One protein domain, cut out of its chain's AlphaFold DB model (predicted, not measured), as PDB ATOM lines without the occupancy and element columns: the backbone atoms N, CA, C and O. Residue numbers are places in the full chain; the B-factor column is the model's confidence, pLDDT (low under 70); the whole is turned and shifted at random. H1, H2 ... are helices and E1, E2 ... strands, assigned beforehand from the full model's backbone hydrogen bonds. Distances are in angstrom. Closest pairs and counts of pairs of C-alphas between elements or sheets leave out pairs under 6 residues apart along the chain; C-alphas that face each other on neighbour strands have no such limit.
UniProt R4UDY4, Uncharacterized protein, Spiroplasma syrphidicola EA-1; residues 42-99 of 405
ATOM      1  N   TYR A  42     120.975 176.563 125.473       98.00
ATOM      2  CA  TYR A  42     121.776 175.353 125.281       98.00
ATOM      3  C   TYR A  42     121.977 175.043 123.794       98.00
ATOM      4  O   TYR A  42     121.006 174.993 123.041       98.00
ATOM      5  N   ASP A  43     123.221 174.759 123.402       97.94
ATOM      6  CA  ASP A  43     123.544 174.183 122.094       97.94
ATOM      7  C   ASP A  43     123.470 172.656 122.201       97.94
ATOM      8  O   ASP A  43     124.307 172.028 122.857       97.94
ATOM      9  N   VAL A  44     122.438 172.044 121.621       97.25
ATOM     10  CA  VAL A  44     122.177 170.609 121.801       97.25
ATOM     11  C   VAL A  44     121.432 170.011 120.608       97.25
ATOM     12  O   VAL A  44     120.741 170.719 119.879       97.25
ATOM     13  N   ILE A  45     121.562 168.700 120.383       97.50
ATOM     14  CA  ILE A  45     120.600 167.993 119.524       97.50
ATOM     15  C   ILE A  45     119.241 168.080 120.236       97.50
ATOM     16  O   ILE A  45     119.183 167.750 121.422       97.50
ATOM     17  N   PRO A  46     118.173 168.550 119.574       96.38
ATOM     18  CA  PRO A  46     116.947 168.973 120.245       96.38
ATOM     19  C   PRO A  46     116.071 167.799 120.723       96.38
ATOM     20  O   PRO A  46     114.978 167.555 120.221       96.38
ATOM     21  N   ASN A  47     116.558 167.070 121.725       95.25
ATOM     22  CA  ASN A  47     115.823 166.074 122.491       95.25
ATOM     23  C   ASN A  47     116.238 166.137 123.971       95.25
ATOM     24  O   ASN A  47     117.320 166.625 124.329       95.25
ATOM     25  N   ALA A  48     115.379 165.649 124.866       93.81
ATOM     26  CA  ALA A  48     115.656 165.769 126.296       93.81
ATOM     27  C   ALA A  48     116.778 164.847 126.795       93.81
ATOM     28  O   ALA A  48     117.388 165.162 127.816       93.81
ATOM     29  N   TYR A  49     117.095 163.750 126.097       93.56
ATOM     30  CA  TYR A  49     118.219 162.885 126.474       93.56
ATOM     31  C   TYR A  49     119.550 163.639 126.391       93.56
ATOM     32  O   TYR A  49     120.353 163.589 127.326       93.56
ATOM     33  N   GLU A  50     119.772 164.380 125.308       96.38
ATOM     34  CA  GLU A  50     120.983 165.175 125.117       96.38
ATOM     35  C   GLU A  50     120.999 166.410 126.026       96.38
ATOM     36  O   GLU A  50     122.032 166.718 126.628       96.38
ATOM     37  N   LEU A  51     119.851 167.069 126.235       96.69
ATOM     38  CA  LEU A  51     119.773 168.201 127.166       96.69
ATOM     39  C   LEU A  51     120.061 167.776 128.616       96.69
ATOM     40  O   LEU A  51     120.799 168.468 129.319       96.69
ATOM     41  N   LYS A  52     119.579 166.602 129.053       94.88
ATOM     42  CA  LYS A  52     119.918 166.030 130.370       94.88
ATOM     43  C   LYS A  52     121.428 165.880 130.544       94.88
ATOM     44  O   LYS A  52     121.949 166.247 131.595       94.88
ATOM     45  N   LYS A  53     122.161 165.422 129.522       95.75
ATOM     46  CA  LYS A  53     123.630 165.305 129.598       95.75
ATOM     47  C   LYS A  53     124.305 166.655 129.843       95.75
ATOM     48  O   LYS A  53     125.290 166.711 130.577       95.75
ATOM     49  N   LEU A  54     123.801 167.739 129.248       96.81
ATOM     50  CA  LEU A  54     124.330 169.087 129.483       96.81
ATOM     51  C   LEU A  54     123.971 169.610 130.876       96.81
ATOM     52  O   LEU A  54     124.838 170.145 131.561       96.81
ATOM     53  N   LEU A  55     122.740 169.385 131.337       94.94
ATOM     54  CA  LEU A  55     122.316 169.770 132.684       94.94
ATOM     55  C   LEU A  55     123.128 169.059 133.775       94.94
ATOM     56  O   LEU A  55     123.500 169.699 134.758       94.94
ATOM     57  N   VAL A  56     123.471 167.780 133.581       94.75
ATOM     58  CA  VAL A  56     124.387 167.048 134.474       94.75
ATOM     59  C   VAL A  56     125.774 167.692 134.494       94.75
ATOM     60  O   VAL A  56     126.343 167.875 135.567       94.75
ATOM     61  N   LYS A  57     126.319 168.086 133.332       95.38
ATOM     62  CA  LYS A  57     127.614 168.796 133.257       95.38
ATOM     63  C   LYS A  57     127.582 170.146 133.972       95.38
ATOM     64  O   LYS A  57     128.594 170.554 134.535       95.38
ATOM     65  N   ASP A  58     126.427 170.802 133.987       93.50
ATOM     66  CA  ASP A  58     126.202 172.042 134.731       93.50
ATOM     67  C   ASP A  58     126.022 171.815 136.247       93.50
ATOM     68  O   ASP A  58     125.867 172.779 137.000       93.50
ATOM     69  N   GLY A  59     126.081 170.560 136.710       90.81
ATOM     70  CA  GLY A  59     125.999 170.178 138.121       90.81
ATOM     71  C   GLY A  59     124.575 169.952 138.630       90.81
ATOM     72  O   GLY A  59     124.373 169.876 139.841       90.81
ATOM     73  N   ASN A  60     123.584 169.857 137.740       89.94
ATOM     74  CA  ASN A  60     122.201 169.603 138.131       89.94
ATOM     75  C   ASN A  60     121.961 168.110 138.384       89.94
ATOM     76  O   ASN A  60     122.417 167.254 137.625       89.94
ATOM     77  N   ASN A  61     121.155 167.805 139.401       87.12
ATOM     78  CA  ASN A  61     120.552 166.485 139.539       87.12
ATOM     79  C   ASN A  61     119.351 166.386 138.586       87.12
ATOM     80  O   ASN A  61     118.299 166.961 138.853       87.12
ATOM     81  N   VAL A  62     119.511 165.689 137.463       87.12
ATOM     82  CA  VAL A  62     118.463 165.586 136.434       87.12
ATOM     83  C   VAL A  62     117.352 164.592 136.773       87.12
ATOM     84  O   VAL A  62     116.304 164.646 136.139       87.12
ATOM     85  N   ASP A  63     117.529 163.741 137.788       82.56
ATOM     86  CA  ASP A  63     116.500 162.777 138.215       82.56
ATOM     87  C   ASP A  63     115.262 163.475 138.800       82.56
ATOM     88  O   ASP A  63     114.148 162.959 138.752       82.56
ATOM     89  N   ILE A  64     115.459 164.679 139.339       80.06
ATOM     90  CA  ILE A  64     114.411 165.533 139.914       80.06
ATOM     91  C   ILE A  64     113.949 166.621 138.937       80.06
ATOM     92  O   ILE A  64     113.254 167.551 139.348       80.06
ATOM     93  N   LEU A  65     114.339 166.534 137.660       84.50
ATOM     94  CA  LEU A  65     113.970 167.490 136.623       84.50
ATOM     95  C   LEU A  65     113.151 166.819 135.519       84.50
ATOM     96  O   LEU A  65     113.541 165.801 134.947       84.50
ATOM     97  N   GLN A  66     112.036 167.442 135.161       84.38
ATOM     98  CA  GLN A  66     111.316 167.157 133.928       84.38
ATOM     99  C   GLN A  66     111.774 168.132 132.846       84.38
ATOM    100  O   GLN A  66     112.012 169.308 133.111       84.38
ATOM    101  N   ILE A  67     111.890 167.636 131.618       90.19
ATOM    102  CA  ILE A  67     112.236 168.435 130.446       90.19
ATOM    103  C   ILE A  67     111.162 168.197 129.399       90.19
ATOM    104  O   ILE A  67     110.906 167.050 129.034       90.19
ATOM    105  N   LYS A  68     110.564 169.278 128.905       89.50
ATOM    106  CA  LYS A  68     109.543 169.242 127.861       89.50
ATOM    107  C   LYS A  68     109.916 170.219 126.757       89.50
ATOM    108  O   LYS A  68     109.960 171.424 126.993       89.50
ATOM    109  N   PHE A  69     110.180 169.710 125.562       93.31
ATOM    110  CA  PHE A  69     110.385 170.557 124.390       93.31
ATOM    111  C   PHE A  69     109.057 171.165 123.937       93.31
ATOM    112  O   PHE A  69     108.002 170.534 124.042       93.31
ATOM    113  N   THR A  70     109.092 172.397 123.443       90.62
ATOM    114  CA  THR A  70     107.934 173.025 122.792       90.62
ATOM    115  C   THR A  70     107.873 172.624 121.313       90.62
ATOM    116  O   THR A  70     108.885 172.167 120.769       90.62
ATOM    117  N   PRO A  71     106.728 172.831 120.632       92.50
ATOM    118  CA  PRO A  71     106.652 172.705 119.177       92.50
ATOM    119  C   PRO A  71     107.778 173.467 118.463       92.50
ATOM    120  O   PRO A  71     108.184 174.543 118.913       92.50
ATOM    121  N   GLY A  72     108.309 172.891 117.380       90.69
ATOM    122  CA  GLY A  72     109.453 173.428 116.632       90.69
ATOM    123  C   GLY A  72     110.826 173.242 117.299       90.69
ATOM    124  O   GLY A  72     111.836 173.614 116.714       90.69
ATOM    125  N   LEU A  73     110.876 172.671 118.508       95.56
ATOM    126  CA  LEU A  73     112.078 172.259 119.249       95.56
ATOM    127  C   LEU A  73     113.145 173.335 119.546       95.56
ATOM    128  O   LEU A  73     114.250 173.003 119.975       95.56
ATOM    129  N   ASN A  74     112.814 174.615 119.373       95.69
ATOM    130  CA  ASN A  74     113.708 175.746 119.661       95.69
ATOM    131  C   ASN A  74     113.624 176.234 121.117       95.69
ATOM    132  O   ASN A  74     114.376 177.117 121.524       95.69
ATOM    133  N   GLU A  75     112.716 175.677 121.918       96.38
ATOM    134  CA  GLU A  75     112.629 175.940 123.353       96.38
ATOM    135  C   GLU A  75     112.383 174.637 124.122       96.38
ATOM    136  O   GLU A  75     111.768 173.688 123.624       96.38
ATOM    137  N   ALA A  76     112.831 174.617 125.376       93.94
ATOM    138  CA  ALA A  76     112.467 173.588 126.335       93.94
ATOM    139  C   ALA A  76     112.046 174.220 127.662       93.94
ATOM    140  O   ALA A  76     112.585 175.237 128.094       93.94
ATOM    141  N   ILE A  77     111.081 173.599 128.324       89.44
ATOM    142  CA  ILE A  77     110.679 173.913 129.687       89.44
ATOM    143  C   ILE A  77     111.344 172.880 130.589       89.44
ATOM    144  O   ILE A  77     111.132 171.676 130.427       89.44
ATOM    145  N   ILE A  78     112.165 173.351 131.523       88.12
ATOM    146  CA  ILE A  78     112.786 172.533 132.562       88.12
ATOM    147  C   ILE A  78     112.043 172.804 133.860       88.12
ATOM    148  O   ILE A  78     111.960 173.955 134.298       88.12
ATOM    149  N   ARG A  79     111.509 171.742 134.459       81.06
ATOM    150  CA  ARG A  79     110.696 171.817 135.666       81.06
ATOM    151  C   ARG A  79     111.279 170.991 136.804       81.06
ATOM    152  O   ARG A  79     111.630 169.831 136.600       81.06
ATOM    153  N   TYR A  80     111.335 171.553 138.008       78.38
ATOM    154  CA  TYR A  80     111.590 170.781 139.226       78.38
ATOM    155  C   TYR A  80     110.398 169.885 139.587       78.38
ATOM    156  O   TYR A  80     109.275 170.365 139.706       78.38
ATOM    157  N   MET A  81     110.669 168.598 139.800       73.00
ATOM    158  CA  MET A  81     109.692 167.561 140.161       73.00
ATOM    159  C   MET A  81     110.032 166.871 141.493       73.00
ATOM    160  O   MET A  81     109.673 165.709 141.688       73.00
ATOM    161  N   GLY A  82     110.801 167.530 142.366       68.94
ATOM    162  CA  GLY A  82     111.111 167.025 143.708       68.94
ATOM    163  C   GLY A  82     110.124 167.522 144.772       68.94
ATOM    164  O   GLY A  82     108.993 167.888 144.463       68.94
ATOM    165  N   GLU A  83     110.530 167.504 146.044       66.50
ATOM    166  CA  GLU A  83     109.638 167.868 147.154       66.50
ATOM    167  C   GLU A  83     109.318 169.378 147.143       66.50
ATOM    168  O   GLU A  83     110.245 170.193 147.191       66.50
ATOM    169  N   PRO A  84     108.034 169.786 147.190       61.19
ATOM    170  CA  PRO A  84     107.631 171.201 147.159       61.19
ATOM    171  C   PRO A  84     108.223 172.094 148.264       61.19
ATOM    172  O   PRO A  84     108.177 173.321 148.171       61.19
ATOM    173  N   ASN A  85     108.719 171.498 149.351       62.72
ATOM    174  CA  ASN A  85     109.329 172.184 150.494       62.72
ATOM    175  C   ASN A  85     110.859 172.356 150.363       62.72
ATOM    176  O   ASN A  85     111.444 173.110 151.139       62.72
ATOM    177  N   ARG A  86     111.515 171.681 149.407       64.50
ATOM    178  CA  ARG A  86     112.979 171.707 149.220       64.50
ATOM    179  C   ARG A  86     113.448 172.770 148.239       64.50
ATOM    180  O   ARG A  86     114.574 173.247 148.364       64.50
ATOM    181  N   ALA A  87     112.600 173.143 147.288       61.03
ATOM    182  CA  ALA A  87     112.801 174.257 146.377       61.03
ATOM    183  C   ALA A  87     111.436 174.758 145.877       61.03
ATOM    184  O   ALA A  87     110.485 173.974 145.829       61.03
ATOM    185  N   PRO A  88     111.308 176.040 145.479       58.53
ATOM    186  CA  PRO A  88     110.163 176.452 144.676       58.53
ATOM    187  C   PRO A  88     110.101 175.586 143.411       58.53
ATOM    188  O   PRO A  88     111.143 175.142 142.920       58.53
ATOM    189  N   PHE A  89     108.902 175.355 142.871       61.34
ATOM    190  CA  PHE A  89     108.754 174.731 141.559       61.34
ATOM    191  C   PHE A  89     109.465 175.613 140.529       61.34
ATOM    192  O   PHE A  89     108.953 176.642 140.099       61.34
ATOM    193  N   VAL A  90     110.707 175.262 140.198       63.88
ATOM    194  CA  VAL A  90     111.468 175.971 139.177       63.88
ATOM    195  C   VAL A  90     110.900 175.533 137.849       63.88
ATOM    196  O   VAL A  90     111.200 174.431 137.412       63.88
ATOM    197  N   THR A  91     110.102 176.389 137.220       74.94
ATOM    198  CA  THR A  91     109.766 176.292 135.800       74.94
ATOM    199  C   THR A  91     110.647 177.289 135.066       74.94
ATOM    200  O   THR A  91     110.467 178.502 135.181       74.94
ATOM    201  N   LYS A  92     111.644 176.800 134.329       84.06
ATOM    202  CA  LYS A  92     112.498 177.648 133.498       84.06
ATOM    203  C   LYS A  92     112.336 177.267 132.039       84.06
ATOM    204  O   LYS A  92     112.642 176.147 131.641       84.06
ATOM    205  N   LYS A  93     111.888 178.230 131.240       90.19
ATOM    206  CA  LYS A  93     111.982 178.159 129.787       90.19
ATOM    207  C   LYS A  93     113.418 178.480 129.372       90.19
ATOM    208  O   LYS A  93     113.977 179.475 129.830       90.19
ATOM    209  N   VAL A  94     113.996 177.639 128.525       94.00
ATOM    210  CA  VAL A  94     115.334 177.811 127.959       94.00
ATOM    211  C   VAL A  94     115.265 177.798 126.442       94.00
ATOM    212  O   VAL A  94     114.478 177.054 125.854       94.00
ATOM    213  N   THR A  95     116.108 178.606 125.811       98.06
ATOM    214  CA  THR A  95     116.299 178.586 124.363       98.06
ATOM    215  C   THR A  95     117.161 177.391 123.976       98.06
ATOM    216  O   THR A  95     118.187 177.107 124.596       98.06
ATOM    217  N   ILE A  96     116.754 176.690 122.928       98.00
ATOM    218  CA  ILE A  96     117.517 175.610 122.323       98.00
ATOM    219  C   ILE A  96     118.087 176.125 121.013       98.00
ATOM    220  O   ILE A  96     117.348 176.535 120.122       98.00
ATOM    221  N   ASN A  97     119.409 176.075 120.902       97.69
ATOM    222  CA  ASN A  97     120.122 176.288 119.655       97.69
ATOM    223  C   ASN A  97     120.396 174.897 119.061       97.69
ATOM    224  O   ASN A  97     121.325 174.211 119.506       97.69
ATOM    225  N   PRO A  98     119.560 174.416 118.124       96.94
ATOM    226  CA  PRO A  98     119.672 173.052 117.636       96.94
ATOM    227  C   PRO A  98     121.006 172.845 116.911       96.94
ATOM    228  O   PRO A  98     121.330 173.558 115.964       96.94
ATOM    229  N   LEU A  99     121.771 171.829 117.326       97.88
ATOM    230  CA  LEU A  99     123.005 171.422 116.630       97.88
ATOM    231  C   LEU A  99     122.732 170.790 115.259       97.88
ATOM    232  O   LEU A  99     123.639 170.650 114.442       97.88
TER     233      LEU A  99
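What this domain is: This is residues 42 to 99 of the 405 residues of an uncharacterized protein of Spiroplasma syrphidicola EA-1 (UniProt R4UDY4). A small, strongly twisted sheet of four strands is curled like part of a barrel, and the one helix, H1, packs at its open side between the edge strands E1 and E2. The link between E3 and E4 reaches to one end of the long axis, with Asn 85 at its far end. The printed part has 58 residues, with E1, H1, E2, E3 and E4 along the chain; the sheet's order is E1, E4, E3, E2, mixed, and the class is mixed helices and strands. It is compact, with a radius of gyration of the C-alphas of 11.3 A, and elongated, spanning 36 by 23 by 13 A.

Where its parts are: E4, residues 91 to 98, is the longest strand at 20.9 A. E3 is residues 75 to 80, 16.7 A, and E2 residues 65 to 69, 13.1 A. E1, residues 42 to 44, 5.9 A, begins at C-alpha 42 (121.776, 175.353, 125.281). H1, residues 48 to 57, 14.2 A, ends at C-alpha 57 (127.614, 168.796, 133.257).

How they stand to each other: E2, E3 and E4 form a meander, each the antiparallel neighbour of the one before, in two hairpins: N 68 and O 77 are 2.9 A apart, N 78 and O 92 2.8 A. E4 is staggered, pairing with E3 over residues 91 to 95 and with E1, parallel, over 96 to 98; N 97 and O 42 are 2.9 A apart. E1, H1 and E2 make a split strand-helix-strand unit, two strands of one sheet with a helix between them along the chain and with E4 and E3 between them in the sheet, and its crossover is right-handed. H1 is on the sheet, over none of its strands, at a height of 4.4 A, only just above the sheet's level. Its closest C-alphas are Leu 51 to Val 44 of E1, 6.4 A, and Ala 48 to Ile 67 of E2, 6.0 A. Every O i to N i+4 pair in H1 is within hydrogen-bond range.

The domain as a whole: The C-alphas of Asn 85 and Leu 99 are farthest apart, 36.5 A. The printed part has no cut and no long link. Mean pLDDT of the printed part is 87.1; residues 82 to 90 are under 70.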